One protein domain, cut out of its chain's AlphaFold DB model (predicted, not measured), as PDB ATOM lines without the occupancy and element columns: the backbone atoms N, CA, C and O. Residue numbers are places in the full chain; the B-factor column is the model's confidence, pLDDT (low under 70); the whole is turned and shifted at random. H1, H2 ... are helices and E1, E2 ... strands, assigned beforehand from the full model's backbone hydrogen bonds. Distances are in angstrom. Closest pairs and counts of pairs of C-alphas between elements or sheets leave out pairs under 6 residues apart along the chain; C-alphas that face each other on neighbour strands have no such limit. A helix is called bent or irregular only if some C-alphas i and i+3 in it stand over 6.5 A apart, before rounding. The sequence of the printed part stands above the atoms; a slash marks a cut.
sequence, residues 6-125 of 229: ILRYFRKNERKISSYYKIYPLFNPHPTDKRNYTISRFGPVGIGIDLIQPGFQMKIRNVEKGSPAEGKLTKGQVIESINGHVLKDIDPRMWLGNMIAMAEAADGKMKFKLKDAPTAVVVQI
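AT A GLANCE: This is residues 6 to 125 of the 229 residues of an uncharacterized protein of Rubritalea profundi (UniProt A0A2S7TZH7). A strongly twisted sheet of six strands, curled like part of a barrel, has one helix, H2, packed on one face, with more pairs of C-alphas within 10 A to E5, 9 of 21, than to any other strand. A long unnamed stretch, residues 10 to 36, runs from E1 to the short H1, the element farthest from the mean of the C-alphas. The printed part has 120 residues, in the order H1 E1 E2 E3 E4 H2 E5 E6, under half of them in named elements; the class is mixed, helices and strands. The sheet runs E1 E2 E3 E4 E5 E6, all antiparallel. The whole is compact, with a radius of gyration of the C-alphas of 14.8 A and spans of 45 by 31 by 25 A.

IN THESE COORDINATES: The strands are E1, residues 37 to 39; E2, 47 to 52, 15.6 A; E3, 57 to 63, 17.3 A; E4, 78 to 82; E5, 109 to 114, 15.6 A; and E6, 121 to 124, ending at C-alpha 124 (167.955, 123.198, 68.452). H2, residues 92 to 105, spans 19.7 A from C-alpha 92 (156.684, 129.878, 85.021). H1, residues 6 to 9, is only just irregular: C-alphas 6 and 9 are 6.6 A apart.

HOW THE PARTS SIT: E1 to E4 form a meander, each strand the antiparallel neighbour of the one before. Within hydrogen-bond range are N 39 and O 49 of E1 and E2, 2.8 A; N 50 and O 59 of E2 and E3, 2.8 A; N 79 and O 58 of E3 and E4, 2.8 A; N 113 and O 81 of E4 and E5, 2.9 A; and N 110 and O 123 of the hairpin E5 and E6, 2.8 A. H2 is on the sheet at a height of 8.5 A; its closest C-alphas to E5 are those of Ala 103 and Lys 109, 5.8 A. Every O i to N i+4 pair of H2 is within hydrogen-bond range; H1 is too short for one. H1 is not on the sheet and is apart from H2.

THE WHOLE: The C-alphas of Asn 13 and Gly 71, the two farthest apart, are 45.3 A apart. The printed part has no cut. The links H1 to E1 and E3 to E4 are long. Mean pLDDT of the printed part is 83.5; residues 6 to 20, 31 and 33 are under 70.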
ATOM      1  N   ILE A   6     170.347 128.563  92.868       44.94
ATOM      2  CA  ILE A   6     169.315 129.592  93.081       44.94
ATOM      3  C   ILE A   6     168.353 129.230  94.226       44.94
ATOM      4  O   ILE A   6     167.799 130.118  94.867       44.94
ATOM      5  N   LEU A   7     168.183 127.947  94.551       44.34
ATOM      6  CA  LEU A   7     167.278 127.516  95.623       44.34
ATOM      7  C   LEU A   7     167.850 127.704  97.039       44.34
ATOM      8  O   LEU A   7     167.114 127.542  98.011       44.34
ATOM      9  N   ARG A   8     169.139 128.042  97.188       45.69
ATOM     10  CA  ARG A   8     169.813 128.066  98.500       45.69
ATOM     11  C   ARG A   8     169.578 129.344  99.320       45.69
ATOM     12  O   ARG A   8     169.909 129.350 100.499       45.69
ATOM     13  N   TYR A   9     168.994 130.392  98.731       42.44
ATOM     14  CA  TYR A   9     168.913 131.738  99.327       42.44
ATOM     15  C   TYR A   9     167.526 132.163  99.849       42.44
ATOM     16  O   TYR A   9     167.290 133.347 100.085       42.44
ATOM     17  N   PHE A  10     166.591 131.232 100.067       49.75
ATOM     18  CA  PHE A  10     165.220 131.588 100.453       49.75
ATOM     19  C   PHE A  10     164.918 131.355 101.937       49.75
ATOM     20  O   PHE A  10     164.799 130.228 102.413       49.75
ATOM     21  N   ARG A  11     164.734 132.466 102.663       45.28
ATOM     22  CA  ARG A  11     164.145 132.519 104.009       45.28
ATOM     23  C   ARG A  11     162.741 131.904 103.959       45.28
ATOM     24  O   ARG A  11     161.888 132.397 103.223       45.28
ATOM     25  N   LYS A  12     162.495 130.846 104.746       42.66
ATOM     26  CA  LYS A  12     161.157 130.273 104.979       42.66
ATOM     27  C   LYS A  12     160.244 131.356 105.560       42.66
ATOM     28  O   LYS A  12     160.290 131.624 106.753       42.66
ATOM     29  N   ASN A  13     159.443 131.998 104.722       43.81
ATOM     30  CA  ASN A  13     158.309 132.794 105.176       43.81
ATOM     31  C   ASN A  13     157.075 132.256 104.452       43.81
ATOM     32  O   ASN A  13     156.809 132.585 103.297       43.81
ATOM     33  N   GLU A  14     156.374 131.351 105.132       45.88
ATOM     34  CA  GLU A  14     155.277 130.516 104.633       45.88
ATOM     35  C   GLU A  14     153.954 131.292 104.510       45.88
ATOM     36  O   GLU A  14     152.918 130.887 105.032       45.88
ATOM     37  N   ARG A  15     153.948 132.427 103.800       49.03
ATOM     38  CA  ARG A  15     152.685 133.022 103.341       49.03
ATOM     39  C   ARG A  15     152.339 132.440 101.975       49.03
ATOM     40  O   ARG A  15     153.025 132.698 100.989       49.03
ATOM     41  N   LYS A  16     151.274 131.636 101.929       51.53
ATOM     42  CA  LYS A  16     150.716 131.033 100.711       51.53
ATOM     43  C   LYS A  16     150.061 132.136  99.861       51.53
ATOM     44  O   LYS A  16     148.897 132.464 100.051       51.53
ATOM     45  N   ILE A  17     150.845 132.780  98.993       56.31
ATOM     46  CA  ILE A  17     150.428 133.969  98.215       56.31
ATOM     47  C   ILE A  17     149.662 133.590  96.927       56.31
ATOM     48  O   ILE A  17     148.915 134.400  96.389       56.31
ATOM     49  N   SER A  18     149.781 132.347  96.455       61.22
ATOM     50  CA  SER A  18     149.008 131.778  95.339       61.22
ATOM     51  C   SER A  18     148.715 130.305  95.633       61.22
ATOM     52  O   SER A  18     149.505 129.647  96.315       61.22
ATOM     53  N   SER A  19     147.595 129.775  95.126       64.06
ATOM     54  CA  SER A  19     147.289 128.342  95.256       64.06
ATOM     55  C   SER A  19     148.261 127.458  94.461       64.06
ATOM     56  O   SER A  19     148.418 126.279  94.777       64.06
ATOM     57  N   TYR A  20     148.948 128.045  93.478       66.50
ATOM     58  CA  TYR A  20     149.826 127.360  92.539       66.50
ATOM     59  C   TYR A  20     151.312 127.371  92.952       66.50
ATOM     60  O   TYR A  20     152.040 126.431  92.626       66.50
ATOM     61  N   TYR A  21     151.780 128.384  93.697       72.69
ATOM     62  CA  TYR A  21     153.188 128.479  94.116       72.69
ATOM     63  C   TYR A  21     153.454 127.918  95.506       72.69
ATOM     64  O   TYR A  21     152.776 128.245  96.479       72.69
ATOM     65  N   LYS A  22     154.528 127.134  95.605       73.44
ATOM     66  CA  LYS A  22     155.092 126.653  96.872       73.44
ATOM     67  C   LYS A  22     156.190 127.564  97.421       73.44
ATOM     68  O   LYS A  22     156.584 127.399  98.570       73.44
ATOM     69  N   ILE A  23     156.686 128.503  96.614       74.06
ATOM     70  CA  ILE A  23     157.736 129.457  96.995       74.06
ATOM     71  C   ILE A  23     157.209 130.891  97.009       74.06
ATOM     72  O   ILE A  23     156.216 131.210  96.356       74.06
ATOM     73  N   TYR A  24     157.907 131.765  97.738       74.06
ATOM     74  CA  TYR A  24     157.610 133.192  97.734       74.06
ATOM     75  C   TYR A  24     157.791 133.768  96.315       74.06
ATOM     76  O   TYR A  24     158.841 133.542  95.704       74.06
ATOM     77  N   PRO A  25     156.801 134.495  95.770       73.12
ATOM     78  CA  PRO A  25     156.904 135.065  94.434       73.12
ATOM     79  C   PRO A  25     157.982 136.153  94.388       73.12
ATOM     80  O   PRO A  25     157.934 137.120  95.141       73.12
ATOM     81  N   LEU A  26     158.941 136.008  93.473       74.94
ATOM     82  CA  LEU A  26     160.041 136.965  93.291       74.94
ATOM     83  C   LEU A  26     159.655 138.195  92.468       74.94
ATOM     84  O   LEU A  26     160.182 139.283  92.671       74.94
ATOM     85  N   PHE A  27     158.777 138.006  91.493       75.56
ATOM     86  CA  PHE A  27     158.484 139.009  90.482       75.56
ATOM     87  C   PHE A  27     157.172 139.727  90.786       75.56
ATOM     88  O   PHE A  27     156.214 139.105  91.235       75.56
ATOM     89  N   ASN A  28     157.088 141.012  90.449       74.94
ATOM     90  CA  ASN A  28     155.846 141.776  90.505       74.94
ATOM     91  C   ASN A  28     155.534 142.376  89.116       74.94
ATOM     92  O   ASN A  28     156.404 143.040  88.560       74.94
ATOM     93  N   PRO A  29     154.338 142.155  88.534       73.88
ATOM     94  CA  PRO A  29     153.301 141.241  89.006       73.88
ATOM     95  C   PRO A  29     153.758 139.774  88.940       73.88
ATOM     96  O   PRO A  29     154.394 139.335  87.974       73.88
ATOM     97  N   HIS A  30     153.423 139.005  89.975       72.81
ATOM     98  CA  HIS A  30     153.567 137.551  89.952       72.81
ATOM     99  C   HIS A  30     152.341 136.916  89.300       72.81
ATOM    100  O   HIS A  30     151.278 137.550  89.276       72.81
ATOM    101  N   PRO A  31     152.448 135.687  88.767       69.69
ATOM    102  CA  PRO A  31     151.335 135.085  88.079       69.69
ATOM    103  C   PRO A  31     150.250 134.586  89.025       69.69
ATOM    104  O   PRO A  31     150.515 133.736  89.859       69.69
ATOM    105  N   THR A  32     149.038 135.129  88.933       71.62
ATOM    106  CA  THR A  32     147.917 134.750  89.808       71.62
ATOM    107  C   THR A  32     146.958 133.796  89.104       71.62
ATOM    108  O   THR A  32     146.868 133.769  87.877       71.62
ATOM    109  N   ASP A  33     146.174 133.062  89.893       68.75
ATOM    110  CA  ASP A  33     145.225 132.049  89.405       68.75
ATOM    111  C   ASP A  33     144.076 132.649  88.565       68.75
ATOM    112  O   ASP A  33     143.311 131.929  87.932       68.75
ATOM    113  N   LYS A  34     143.948 133.983  88.550       74.62
ATOM    114  CA  LYS A  34     142.870 134.728  87.881       74.62
ATOM    115  C   LYS A  34     143.330 135.496  86.643       74.62
ATOM    116  O   LYS A  34     142.526 136.203  86.038       74.62
ATOM    117  N   ARG A  35     144.614 135.422  86.285       78.06
ATOM    118  CA  ARG A  35     145.184 136.226  85.201       78.06
ATOM    119  C   ARG A  35     146.015 135.358  84.263       78.06
ATOM    120  O   ARG A  35     146.810 134.532  84.702       78.06
ATOM    121  N   ASN A  36     145.831 135.576  82.965       83.88
ATOM    122  CA  ASN A  36     146.701 135.016  81.937       83.88
ATOM    123  C   ASN A  36     147.971 135.860  81.825       83.88
ATOM    124  O   ASN A  36     147.933 137.080  82.012       83.88
ATOM    125  N   TYR A  37     149.086 135.217  81.492       85.69
ATOM    126  CA  TYR A  37     150.383 135.881  81.364       85.69
ATOM    127  C   TYR A  37     150.956 135.627  79.987       85.69
ATOM    128  O   TYR A  37     150.909 134.509  79.490       85.69
ATOM    129  N   THR A  38     151.533 136.658  79.391       89.75
ATOM    130  CA  THR A  38     152.201 136.538  78.101       89.75
ATOM    131  C   THR A  38     153.697 136.657  78.307       89.75
ATOM    132  O   THR A  38     154.188 137.637  78.868       89.75
ATOM    133  N   ILE A  39     154.419 135.662  77.812       89.25
ATOM    134  CA  ILE A  39     155.864 135.691  77.647       89.25
ATOM    135  C   ILE A  39     156.105 135.953  76.169       89.25
ATOM    136  O   ILE A  39     155.982 135.058  75.339       89.25
ATOM    137  N   SER A  40     156.398 137.207  75.831       88.62
ATOM    138  CA  SER A  40     156.505 137.638  74.434       88.62
ATOM    139  C   SER A  40     157.649 136.961  73.681       88.62
ATOM    140  O   SER A  40     157.546 136.789  72.471       88.62
ATOM    141  N   ARG A  41     158.730 136.602  74.387       90.25
ATOM    142  CA  ARG A  41     159.934 135.987  73.816       90.25
ATOM    143  C   ARG A  41     160.492 134.929  74.757       90.25
ATOM    144  O   ARG A  41     160.845 135.232  75.898       90.25
ATOM    145  N   PHE A  42     160.593 133.699  74.276       92.31
ATOM    146  CA  PHE A  42     161.171 132.572  74.994       92.31
ATOM    147  C   PHE A  42     162.606 132.309  74.521       92.31
ATOM    148  O   PHE A  42     162.882 131.346  73.807       92.31
ATOM    149  N   GLY A  43     163.516 133.200  74.921       88.44
ATOM    150  CA  GLY A  43     164.959 133.063  74.700       88.44
ATOM    151  C   GLY A  43     165.357 132.719  73.252       88.44
ATOM    152  O   GLY A  43     164.682 133.156  72.317       88.44
ATOM    153  N   PRO A  44     166.422 131.919  73.044       91.19
ATOM    154  CA  PRO A  44     166.937 131.596  71.709       91.19
ATOM    155  C   PRO A  44     166.034 130.647  70.908       91.19
ATOM    156  O   PRO A  44     166.311 130.382  69.745       91.19
ATOM    157  N   VAL A  45     164.955 130.123  71.503       93.50
ATOM    158  CA  VAL A  45     163.964 129.298  70.792       93.50
ATOM    159  C   VAL A  45     163.188 130.151  69.782       93.50
ATOM    160  O   VAL A  45     162.852 129.662  68.707       93.50
ATOM    161  N   GLY A  46     162.927 131.422  70.119       92.94
ATOM    162  CA  GLY A  46     162.219 132.377  69.262       92.94
ATOM    163  C   GLY A  46     160.719 132.111  69.127       92.94
ATOM    164  O   GLY A  46     160.152 132.207  68.042       92.94
ATOM    165  N   ILE A  47     160.059 131.782  70.236       95.31
ATOM    166  CA  ILE A  47     158.594 131.715  70.318       95.31
ATOM    167  C   ILE A  47     158.076 132.623  71.430       95.31
ATOM    168  O   ILE A  47     158.755 132.818  72.435       95.31
ATOM    169  N   GLY A  48     156.857 133.129  71.288       94.12
ATOM    170  CA  GLY A  48     156.096 133.671  72.412       94.12
ATOM    171  C   GLY A  48     155.160 132.613  72.989       94.12
ATOM    172  O   GLY A  48     154.634 131.773  72.256       94.12
ATOM    173  N   ILE A  49     154.929 132.660  74.298       94.31
ATOM    174  CA  ILE A  49     154.085 131.709  75.027       94.31
ATOM    175  C   ILE A  49     153.039 132.488  75.825       94.31
ATOM    176  O   ILE A  49     153.376 133.306  76.681       94.31
ATOM    177  N   ASP A  50     151.766 132.215  75.564       92.56
ATOM    178  CA  ASP A  50     150.665 132.626  76.425       92.56
ATOM    179  C   ASP A  50     150.426 131.528  77.469       92.56
ATOM    180  O   ASP A  50     150.197 130.365  77.138       92.56
ATOM    181  N   LEU A  51     150.494 131.903  78.740       89.62
ATOM    182  CA  LEU A  51     150.208 131.057  79.888       89.62
ATOM    183  C   LEU A  51     148.743 131.255  80.282       89.62
ATOM    184  O   LEU A  51     148.377 132.283  80.866       89.62
ATOM    185  N   ILE A  52     147.910 130.280  79.922       87.25
ATOM    186  CA  ILE A  52     146.449 130.346  80.032       87.25
ATOM    187  C   ILE A  52     145.976 129.579  81.270       87.25
ATOM    188  O   ILE A  52     146.383 128.439  81.504       87.25
ATOM    189  N   GLN A  53     145.104 130.196  82.065       80.75
ATOM    190  CA  GLN A  53     144.455 129.551  83.211       80.75
ATOM    191  C   GLN A  53     143.295 128.629  82.786       80.75
ATOM    192  O   GLN A  53     142.642 128.906  81.778       80.75
ATOM    193  N   PRO A  54     142.978 127.572  83.565       73.94
ATOM    194  CA  PRO A  54     143.635 127.149  84.805       73.94
ATOM    195  C   PRO A  54     144.938 126.367  84.562       73.94
ATOM    196  O   PRO A  54     145.068 125.636  83.579       73.94
ATOM    197  N   GLY A  55     145.893 126.493  85.489       72.06
ATOM    198  CA  GLY A  55     147.100 125.657  85.540       72.06
ATOM    199  C   GLY A  55     148.252 126.099  84.632       72.06
ATOM    200  O   GLY A  55     149.192 125.329  84.449       72.06
ATOM    201  N   PHE A  56     148.192 127.321  84.090       79.81
ATOM    202  CA  PHE A  56     149.200 127.898  83.188       79.81
ATOM    203  C   PHE A  56     149.537 126.992  81.991       79.81
ATOM    204  O   PHE A  56     150.705 126.725  81.703       79.81
ATOM    205  N   GLN A  57     148.510 126.542  81.266       87.25
ATOM    206  CA  GLN A  57     148.704 125.857  79.989       87.25
ATOM    207  C   GLN A  57     149.504 126.751  79.037       87.25
ATOM    208  O   GLN A  57     149.163 127.917  78.833       87.25
ATOM    209  N   MET A  58     150.569 126.201  78.458       92.00
ATOM    210  CA  MET A  58     151.465 126.924  77.560       92.00
ATOM    211  C   MET A  58     150.916 126.868  76.136       92.00
ATOM    212  O   MET A  58     150.954 125.818  75.500       92.00
ATOM    213  N   LYS A  59     150.430 127.992  75.610       94.31
ATOM    214  CA  LYS A  59     149.981 128.111  74.219       94.31
ATOM    215  C   LYS A  59     150.961 128.955  73.417       94.31
ATOM    216  O   LYS A  59     151.332 130.046  73.840       94.31
ATOM    217  N   ILE A  60     151.361 128.483  72.240       94.94
ATOM    218  CA  ILE A  60     152.274 129.228  71.367       94.94
ATOM    219  C   ILE A  60     151.550 130.458  70.818       94.94
ATOM    220  O   ILE A  60     150.563 130.346  70.088       94.94
ATOM    221  N   ARG A  61     152.050 131.643  71.160       94.44
ATOM    222  CA  ARG A  61     151.486 132.934  70.750       94.44
ATOM    223  C   ARG A  61     151.941 133.336  69.351       94.44
ATOM    224  O   ARG A  61     151.141 133.795  68.535       94.44
ATOM    225  N   ASN A  62     153.234 133.206  69.098       94.44
ATOM    226  CA  ASN A  62     153.899 133.589  67.861       94.44
ATOM    227  C   ASN A  62     155.210 132.818  67.726       94.44
ATOM    228  O   ASN A  62     155.762 132.342  68.717       94.44
ATOM    229  N   VAL A  63     155.699 132.740  66.494       95.38
ATOM    230  CA  VAL A  63     157.012 132.199  66.147       95.38
ATOM    231  C   VAL A  63     157.766 133.308  65.431       95.38
ATOM    232  O   VAL A  63     157.202 133.985  64.568       95.38
ATOM    233  N   GLU A  64     158.994 133.565  65.858       93.25
ATOM    234  CA  GLU A  64     159.828 134.629  65.314       93.25
ATOM    235  C   GLU A  64     160.466 134.181  63.993       93.25
ATOM    236  O   GLU A  64     160.928 133.045  63.863       93.25
ATOM    237  N   LYS A  65     160.498 135.079  63.004       92.75
ATOM    238  CA  LYS A  65     161.140 134.817  61.712       92.75
ATOM    239  C   LYS A  65     162.655 134.691  61.889       92.75
ATOM    240  O   LYS A  65     163.254 135.504  62.590       92.75
ATOM    241  N   GLY A  66     163.268 133.708  61.239       91.00
ATOM    242  CA  GLY A  66     164.689 133.386  61.360       91.00
ATOM    243  C   GLY A  66     165.060 132.688  62.670       91.00
ATOM    244  O   GLY A  66     166.246 132.525  62.954       91.00
ATOM    245  N   SER A  67     164.076 132.299  63.488       92.44
ATOM    246  CA  SER A  67     164.332 131.594  64.745       92.44
ATOM    247  C   SER A  67     164.459 130.081  64.555       92.44
ATOM    248  O   SER A  67     163.909 129.525  63.603       92.44
ATOM    249  N   PRO A  68     165.094 129.364  65.499       93.50
ATOM    250  CA  PRO A  68     165.177 127.906  65.443       93.50
ATOM    251  C   PRO A  68     163.829 127.169  65.477       93.50
ATOM    252  O   PRO A  68     163.769 125.985  65.128       93.50
ATOM    253  N   ALA A  69     162.766 127.832  65.940       92.88
ATOM    254  CA  ALA A  69     161.412 127.291  65.976       92.88
ATOM    255  C   ALA A  69     160.626 127.491  64.669       92.88
ATOM    256  O   ALA A  69     159.578 126.860  64.499       92.88
ATOM    257  N   GLU A  70     161.109 128.336  63.752       93.38
ATOM    258  CA  GLU A  70     160.462 128.571  62.460       93.38
ATOM    259  C   GLU A  70     160.324 127.260  61.668       93.38
ATOM    260  O   GLU A  70     161.241 126.442  61.602       93.38
ATOM    261  N   GLY A  71     159.128 127.017  61.121       90.31
ATOM    262  CA  GLY A  71     158.799 125.796  60.374       90.31
ATOM    263  C   GLY A  71     158.620 124.526  61.220       90.31
ATOM    264  O   GLY A  71     158.174 123.513  60.688       90.31
ATOM    265  N   LYS A  72     158.928 124.558  62.525       93.06
ATOM    266  CA  LYS A  72     158.780 123.406  63.437       93.06
ATOM    267  C   LYS A  72     157.594 123.537  64.378       93.06
ATOM    268  O   LYS A  72     156.932 122.550  64.686       93.06
ATOM    269  N   LEU A  73     157.377 124.749  64.874       93.25
ATOM    270  CA  LEU A  73     156.283 125.086  65.771       93.25
ATOM    271  C   LEU A  73     155.340 126.060  65.075       93.25
ATOM    272  O   LEU A  73     155.758 126.872  64.249       93.25
ATOM    273  N   THR A  74     154.068 126.001  65.453       93.25
ATOM    274  CA  THR A  74     153.013 126.821  64.863       93.25
ATOM    275  C   THR A  74     152.238 127.543  65.955       93.25
ATOM    276  O   THR A  74     151.975 127.013  67.038       93.25
ATOM    277  N   LYS A  75     151.836 128.782  65.658       94.62
ATOM    278  CA  LYS A  75     150.947 129.563  66.519       94.62
ATOM    279  C   LYS A  75     149.686 128.766  66.864       94.62
ATOM    280  O   LYS A  75     149.055 128.169  65.999       94.62
ATOM    281  N   GLY A  76     149.290 128.823  68.128       92.62
ATOM    282  CA  GLY A  76     148.069 128.222  68.645       92.62
ATOM    283  C   GLY A  76     148.241 126.828  69.244       92.62
ATOM    284  O   GLY A  76     147.361 126.419  69.999       92.62
ATOM    285  N   GLN A  77     149.357 126.141  68.980       94.12
ATOM    286  CA  GLN A  77     149.631 124.826  69.562       94.12
ATOM    287  C   GLN A  77     149.788 124.912  71.084       94.12
ATOM    288  O   GLN A  77     150.330 125.889  71.610       94.12
ATOM    289  N   VAL A  78     149.323 123.880  71.787       94.62
ATOM    290  CA  VAL A  78     149.459 123.760  73.243       94.62
ATOM    291  C   VAL A  78     150.632 122.839  73.564       94.62
ATOM    292  O   VAL A  78     150.676 121.696  73.110       94.62
ATOM    293  N   ILE A  79     151.575 123.350  74.349       94.38
ATOM    294  CA  ILE A  79     152.737 122.624  74.852       94.38
ATOM    295  C   ILE A  79     152.349 121.984  76.188       94.38
ATOM    296  O   ILE A  79     151.994 122.679  77.139       94.38
ATOM    297  N   GLU A  80     152.444 120.659  76.273       92.44
ATOM    298  CA  GLU A  80     152.243 119.919  77.523       92.44
ATOM    299  C   GLU A  80     153.494 119.952  78.396       92.44
ATOM    300  O   GLU A  80     153.419 120.169  79.603       92.44
ATOM    301  N   SER A  81     154.657 119.718  77.788       91.81
ATOM    302  CA  SER A  81     155.937 119.697  78.492       91.81
ATOM    303  C   SER A  81     157.090 120.096  77.582       91.81
ATOM    304  O   SER A  81     157.032 119.934  76.358       91.81
ATOM    305  N   ILE A  82     158.152 120.602  78.202       92.94
ATOM    306  CA  ILE A  82     159.412 120.958  77.550       92.94
ATOM    307  C   ILE A  82     160.505 120.130  78.217       92.94
ATOM    308  O   ILE A  82     160.684 120.203  79.430       92.94
ATOM    309  N   ASN A  83     161.206 119.295  77.449       90.06
ATOM    310  CA  ASN A  83     162.186 118.332  77.964       90.06
ATOM    311  C   ASN A  83     161.630 117.438  79.094       90.06
ATOM    312  O   ASN A  83     162.346 117.074  80.019       90.06
ATOM    313  N   GLY A  84     160.336 117.097  79.032       88.00
ATOM    314  CA  GLY A  84     159.650 116.301  80.057       88.00
ATOM    315  C   GLY A  84     159.271 117.076  81.325       88.00
ATOM    316  O   GLY A  84     158.626 116.517  82.209       88.00
ATOM    317  N   HIS A  85     159.613 118.363  81.413       89.12
ATOM    318  CA  HIS A  85     159.233 119.229  82.522       89.12
ATOM    319  C   HIS A  85     157.921 119.961  82.228       89.12
ATOM    320  O   HIS A  85     157.695 120.460  81.123       89.12
ATOM    321  N   VAL A  86     157.073 120.048  83.249       88.12
ATOM    322  CA  VAL A  86     155.818 120.805  83.245       88.12
ATOM    323  C   VAL A  86     155.957 122.028  84.146       88.12
ATOM    324  O   VAL A  86     156.737 122.017  85.101       88.12
ATOM    325  N   LEU A  87     155.185 123.077  83.872       85.31
ATOM    326  CA  LEU A  87     155.097 124.211  84.784       85.31
ATOM    327  C   LEU A  87     154.349 123.758  86.041       85.31
ATOM    328  O   LEU A  87     153.211 123.288  85.954       85.31
ATOM    329  N   LYS A  88     155.005 123.843  87.202       82.94
ATOM    330  CA  LYS A  88     154.407 123.523  88.505       82.94
ATOM    331  C   LYS A  88     155.217 124.133  89.648       82.94
ATOM    332  O   LYS A  88     156.438 124.228  89.545       82.94
ATOM    333  N   ASP A  89     154.555 124.463  90.756       80.19
ATOM    334  CA  ASP A  89     155.127 124.789  92.074       80.19
ATOM    335  C   ASP A  89     155.970 126.084  92.176       80.19
ATOM    336  O   ASP A  89     156.052 126.662  93.262       80.19
ATOM    337  N   ILE A  90     156.568 126.576  91.087       81.00
ATOM    338  CA  ILE A  90     157.362 127.818  91.017       81.00
ATOM    339  C   ILE A  90     156.920 128.686  89.831       81.00
ATOM    340  O   ILE A  90     156.212 128.212  88.942       81.00
ATOM    341  N   ASP A  91     157.355 129.952  89.808       82.88
ATOM    342  CA  ASP A  91     157.009 130.905  88.746       82.88
ATOM    343  C   ASP A  91     157.384 130.354  87.350       82.88
ATOM    344  O   ASP A  91     158.543 129.977  87.132       82.88
ATOM    345  N   PRO A  92     156.442 130.331  86.386       85.94
ATOM    346  CA  PRO A  92     156.684 129.878  85.021       85.94
ATOM    347  C   PRO A  92     157.910 130.489  84.347       85.94
ATOM    348  O   PRO A  92     158.605 129.795  83.611       85.94
ATOM    349  N   ARG A  93     158.225 131.762  84.614       85.62
ATOM    350  CA  ARG A  93     159.396 132.433  84.027       85.62
ATOM    351  C   ARG A  93     160.703 131.820  84.515       85.62
ATOM    352  O   ARG A  93     161.640 131.688  83.735       85.62
ATOM    353  N   MET A  94     160.750 131.405  85.783       86.94
ATOM    354  CA  MET A  94     161.910 130.706  86.336       86.94
ATOM    355  C   MET A  94     162.049 129.319  85.723       86.94
ATOM    356  O   MET A  94     163.149 128.935  85.337       86.94
ATOM    357  N   TRP A  95     160.941 128.580  85.596       88.88
ATOM    358  CA  TRP A  95     160.951 127.267  84.947       88.88
ATOM    359  C   TRP A  95     161.460 127.350  83.512       88.88
ATOM    360  O   TRP A  95     162.367 126.611  83.141       88.88
ATOM    361  N   LEU A  96     160.920 128.284  82.735       90.94
ATOM    362  CA  LEU A  96     161.291 128.490  81.342       90.94
ATOM    363  C   LEU A  96     162.765 128.905  81.206       90.94
ATOM    364  O   LEU A  96     163.492 128.312  80.408       90.94
ATOM    365  N   GLY A  97     163.240 129.844  82.030       91.12
ATOM    366  CA  GLY A  97     164.660 130.213  82.065       91.12
ATOM    367  C   GLY A  97     165.572 129.036  82.431       91.12
ATOM    368  O   GLY A  97     166.592 128.816  81.780       91.12
ATOM    369  N   ASN A  98     165.175 128.225  83.416       90.50
ATOM    370  CA  ASN A  98     165.918 127.028  83.809       90.50
ATOM    371  C   ASN A  98     165.953 125.978  82.694       90.50
ATOM    372  O   ASN A  98     167.003 125.387  82.467       90.50
ATOM    373  N   MET A  99     164.849 125.761  81.977       92.31
ATOM    374  CA  MET A  99     164.799 124.816  80.856       92.31
ATOM    375  C   MET A  99     165.775 125.215  79.744       92.31
ATOM    376  O   MET A  99     166.491 124.351  79.240       92.31
ATOM    377  N   ILE A 100     165.857 126.511  79.410       93.25
ATOM    378  CA  ILE A 100     166.869 127.026  78.474       93.25
ATOM    379  C   ILE A 100     168.269 126.754  79.025       93.25
ATOM    380  O   ILE A 100     169.080 126.136  78.342       93.25
ATOM    381  N   ALA A 101     168.545 127.139  80.275       92.31
ATOM    382  CA  ALA A 101     169.867 126.965  80.869       92.31
ATOM    383  C   ALA A 101     170.307 125.491  80.923       92.31
ATOM    384  O   ALA A 101     171.480 125.201  80.696       92.31
ATOM    385  N   MET A 102     169.379 124.568  81.198       92.88
ATOM    386  CA  MET A 102     169.618 123.122  81.194       92.88
ATOM    387  C   MET A 102     169.908 122.594  79.789       92.88
ATOM    388  O   MET A 102     170.812 121.780  79.626       92.88
ATOM    389  N   ALA A 103     169.173 123.061  78.776       94.81
ATOM    390  CA  ALA A 103     169.427 122.674  77.395       94.81
ATOM    391  C   ALA A 103     170.769 123.224  76.894       94.81
ATOM    392  O   ALA A 103     171.561 122.467  76.343       94.81
ATOM    393  N   GLU A 104     171.071 124.500  77.148       94.25
ATOM    394  CA  GLU A 104     172.356 125.120  76.793       94.25
ATOM    395  C   GLU A 104     173.548 124.435  77.474       94.25
ATOM    396  O   GLU A 104     174.630 124.386  76.891       94.25
ATOM    397  N   ALA A 105     173.346 123.909  78.687       94.25
ATOM    398  CA  ALA A 105     174.342 123.153  79.441       94.25
ATOM    399  C   ALA A 105     174.606 121.743  78.901       94.25
ATOM    400  O   ALA A 105     175.660 121.179  79.190       94.25
ATOM    401  N   ALA A 106     173.652 121.182  78.162       94.19
ATOM    402  CA  ALA A 106     173.736 119.856  77.574       94.19
ATOM    403  C   ALA A 106     174.064 119.959  76.075       94.19
ATOM    404  O   ALA A 106     175.160 120.369  75.703       94.19
ATOM    405  N   ASP A 107     173.127 119.578  75.208       93.19
ATOM    406  CA  ASP A 107     173.301 119.517  73.753       93.19
ATOM    407  C   ASP A 107     172.503 120.592  72.995       93.19
ATOM    408  O   ASP A 107     172.425 120.566  71.767       93.19
ATOM    409  N   GLY A 108     171.883 121.532  73.711       93.88
ATOM    410  CA  GLY A 108     171.039 122.577  73.139       93.88
ATOM    411  C   GLY A 108     169.713 122.068  72.568       93.88
ATOM    412  O   GLY A 108     169.038 122.813  71.861       93.88
ATOM    413  N   LYS A 109     169.300 120.820  72.829       95.31
ATOM    414  CA  LYS A 109     168.023 120.307  72.313       95.31
ATOM    415  C   LYS A 109     166.874 120.594  73.269       95.31
ATOM    416  O   LYS A 109     166.857 120.185  74.430       95.31
ATOM    417  N   MET A 110     165.857 121.249  72.727       94.56
ATOM    418  CA  MET A 110     164.594 121.536  73.393       94.56
ATOM    419  C   MET A 110     163.498 120.685  72.753       94.56
ATOM    420  O   MET A 110     163.116 120.900  71.603       94.56
ATOM    421  N   LYS A 111     163.009 119.690  73.490       95.12
ATOM    422  CA  LYS A 111     161.951 118.765  73.077       95.12
ATOM    423  C   LYS A 111     160.607 119.281  73.574       95.12
ATOM    424  O   LYS A 111     160.337 119.254  74.771       95.12
ATOM    425  N   PHE A 112     159.759 119.719  72.658       94.88
ATOM    426  CA  PHE A 112     158.412 120.195  72.934       94.88
ATOM    427  C   PHE A 112     157.422 119.062  72.716       94.88
ATOM    428  O   PHE A 112     157.221 118.613  71.586       94.88
ATOM    429  N   LYS A 113     156.783 118.599  73.789       94.69
ATOM    430  CA  LYS A 113     155.638 117.699  73.671       94.69
ATOM    431  C   LYS A 113     154.383 118.544  73.491       94.69
ATOM    432  O   LYS A 113     154.021 119.300  74.393       94.69
ATOM    433  N   LEU A 114     153.753 118.437  72.328       94.56
ATOM    434  CA  LEU A 114     152.511 119.139  72.020       94.56
ATOM    435  C   LEU A 114     151.318 118.231  72.314       94.56
ATOM    436  O   LEU A 114     151.424 117.018  72.153       94.56
ATOM    437  N   LYS A 115     150.191 118.823  72.713       90.44
ATOM    438  CA  LYS A 115     148.968 118.082  73.059       90.44
ATOM    439  C   LYS A 115     148.429 117.247  71.893       90.44
ATOM    440  O   LYS A 115     148.022 116.109  72.084       90.44
ATOM    441  N   ASP A 116     148.487 117.806  70.687       87.75
ATOM    442  CA  ASP A 116     147.900 117.213  69.480       87.75
ATOM    443  C   ASP A 116     148.949 116.536  68.575       87.75
ATOM    444  O   ASP A 116     148.675 116.260  67.408       87.75
ATOM    445  N   ALA A 117     150.168 116.294  69.078       86.38
ATOM    446  CA  ALA A 117     151.237 115.658  68.308       86.38
ATOM    447  C   ALA A 117     151.678 114.328  68.945       86.38
ATOM    448  O   ALA A 117     151.966 114.291  70.143       86.38
ATOM    449  N   PRO A 118     151.814 113.244  68.157       83.62
ATOM    450  CA  PRO A 118     152.237 111.942  68.676       83.62
ATOM    451  C   PRO A 118     153.713 111.929  69.097       83.62
ATOM    452  O   PRO A 118     154.108 111.179  69.987       83.62
ATOM    453  N   THR A 119     154.539 112.770  68.472       90.50
ATOM    454  CA  THR A 119     155.983 112.851  68.711       90.50
ATOM    455  C   THR A 119     156.382 114.242  69.175       90.50
ATOM    456  O   THR A 119     155.862 115.245  68.689       90.50
ATOM    457  N   ALA A 120     157.359 114.312  70.081       93.06
ATOM    458  CA  ALA A 120     157.903 115.586  70.528       93.06
ATOM    459  C   ALA A 120     158.670 116.293  69.396       93.06
ATOM    460  O   ALA A 120     159.490 115.682  68.709       93.06
ATOM    461  N   VAL A 121     158.438 117.595  69.244       94.75
ATOM    462  CA  VAL A 121     159.136 118.450  68.278       94.75
ATOM    463  C   VAL A 121     160.464 118.903  68.875       94.75
ATOM    464  O   VAL A 121     160.501 119.410  69.994       94.75
ATOM    465  N   VAL A 122     161.564 118.744  68.139       95.56
ATOM    466  CA  VAL A 122     162.907 119.118  68.612       95.56
ATOM    467  C   VAL A 122     163.357 120.440  67.991       95.56
ATOM    468  O   VAL A 122     163.590 120.544  66.782       95.56
ATOM    469  N   VAL A 123     163.542 121.449  68.838       95.31
ATOM    470  CA  VAL A 123     164.162 122.728  68.479       95.31
ATOM    471  C   VAL A 123     165.599 122.740  68.987       95.31
ATOM    472  O   VAL A 123     165.858 122.386  70.133       95.31
ATOM    473  N   GLN A 124     166.534 123.126  68.124       96.31
ATOM    474  CA  GLN A 124     167.955 123.198  68.452       96.31
ATOM    475  C   GLN A 124     168.307 124.646  68.785       96.31
ATOM    476  O   GLN A 124     168.177 125.515  67.929       96.31
ATOM    477  N   ILE A 125     168.767 124.891  70.003       94.69
ATOM    478  CA  ILE A 125     169.337 126.169  70.428       94.69
ATOM    479  C   ILE A 125     170.866 126.044  70.554       94.69
ATOM    480  O   ILE A 125     171.384 124.921  70.607       94.69
TER     481      ILE A 125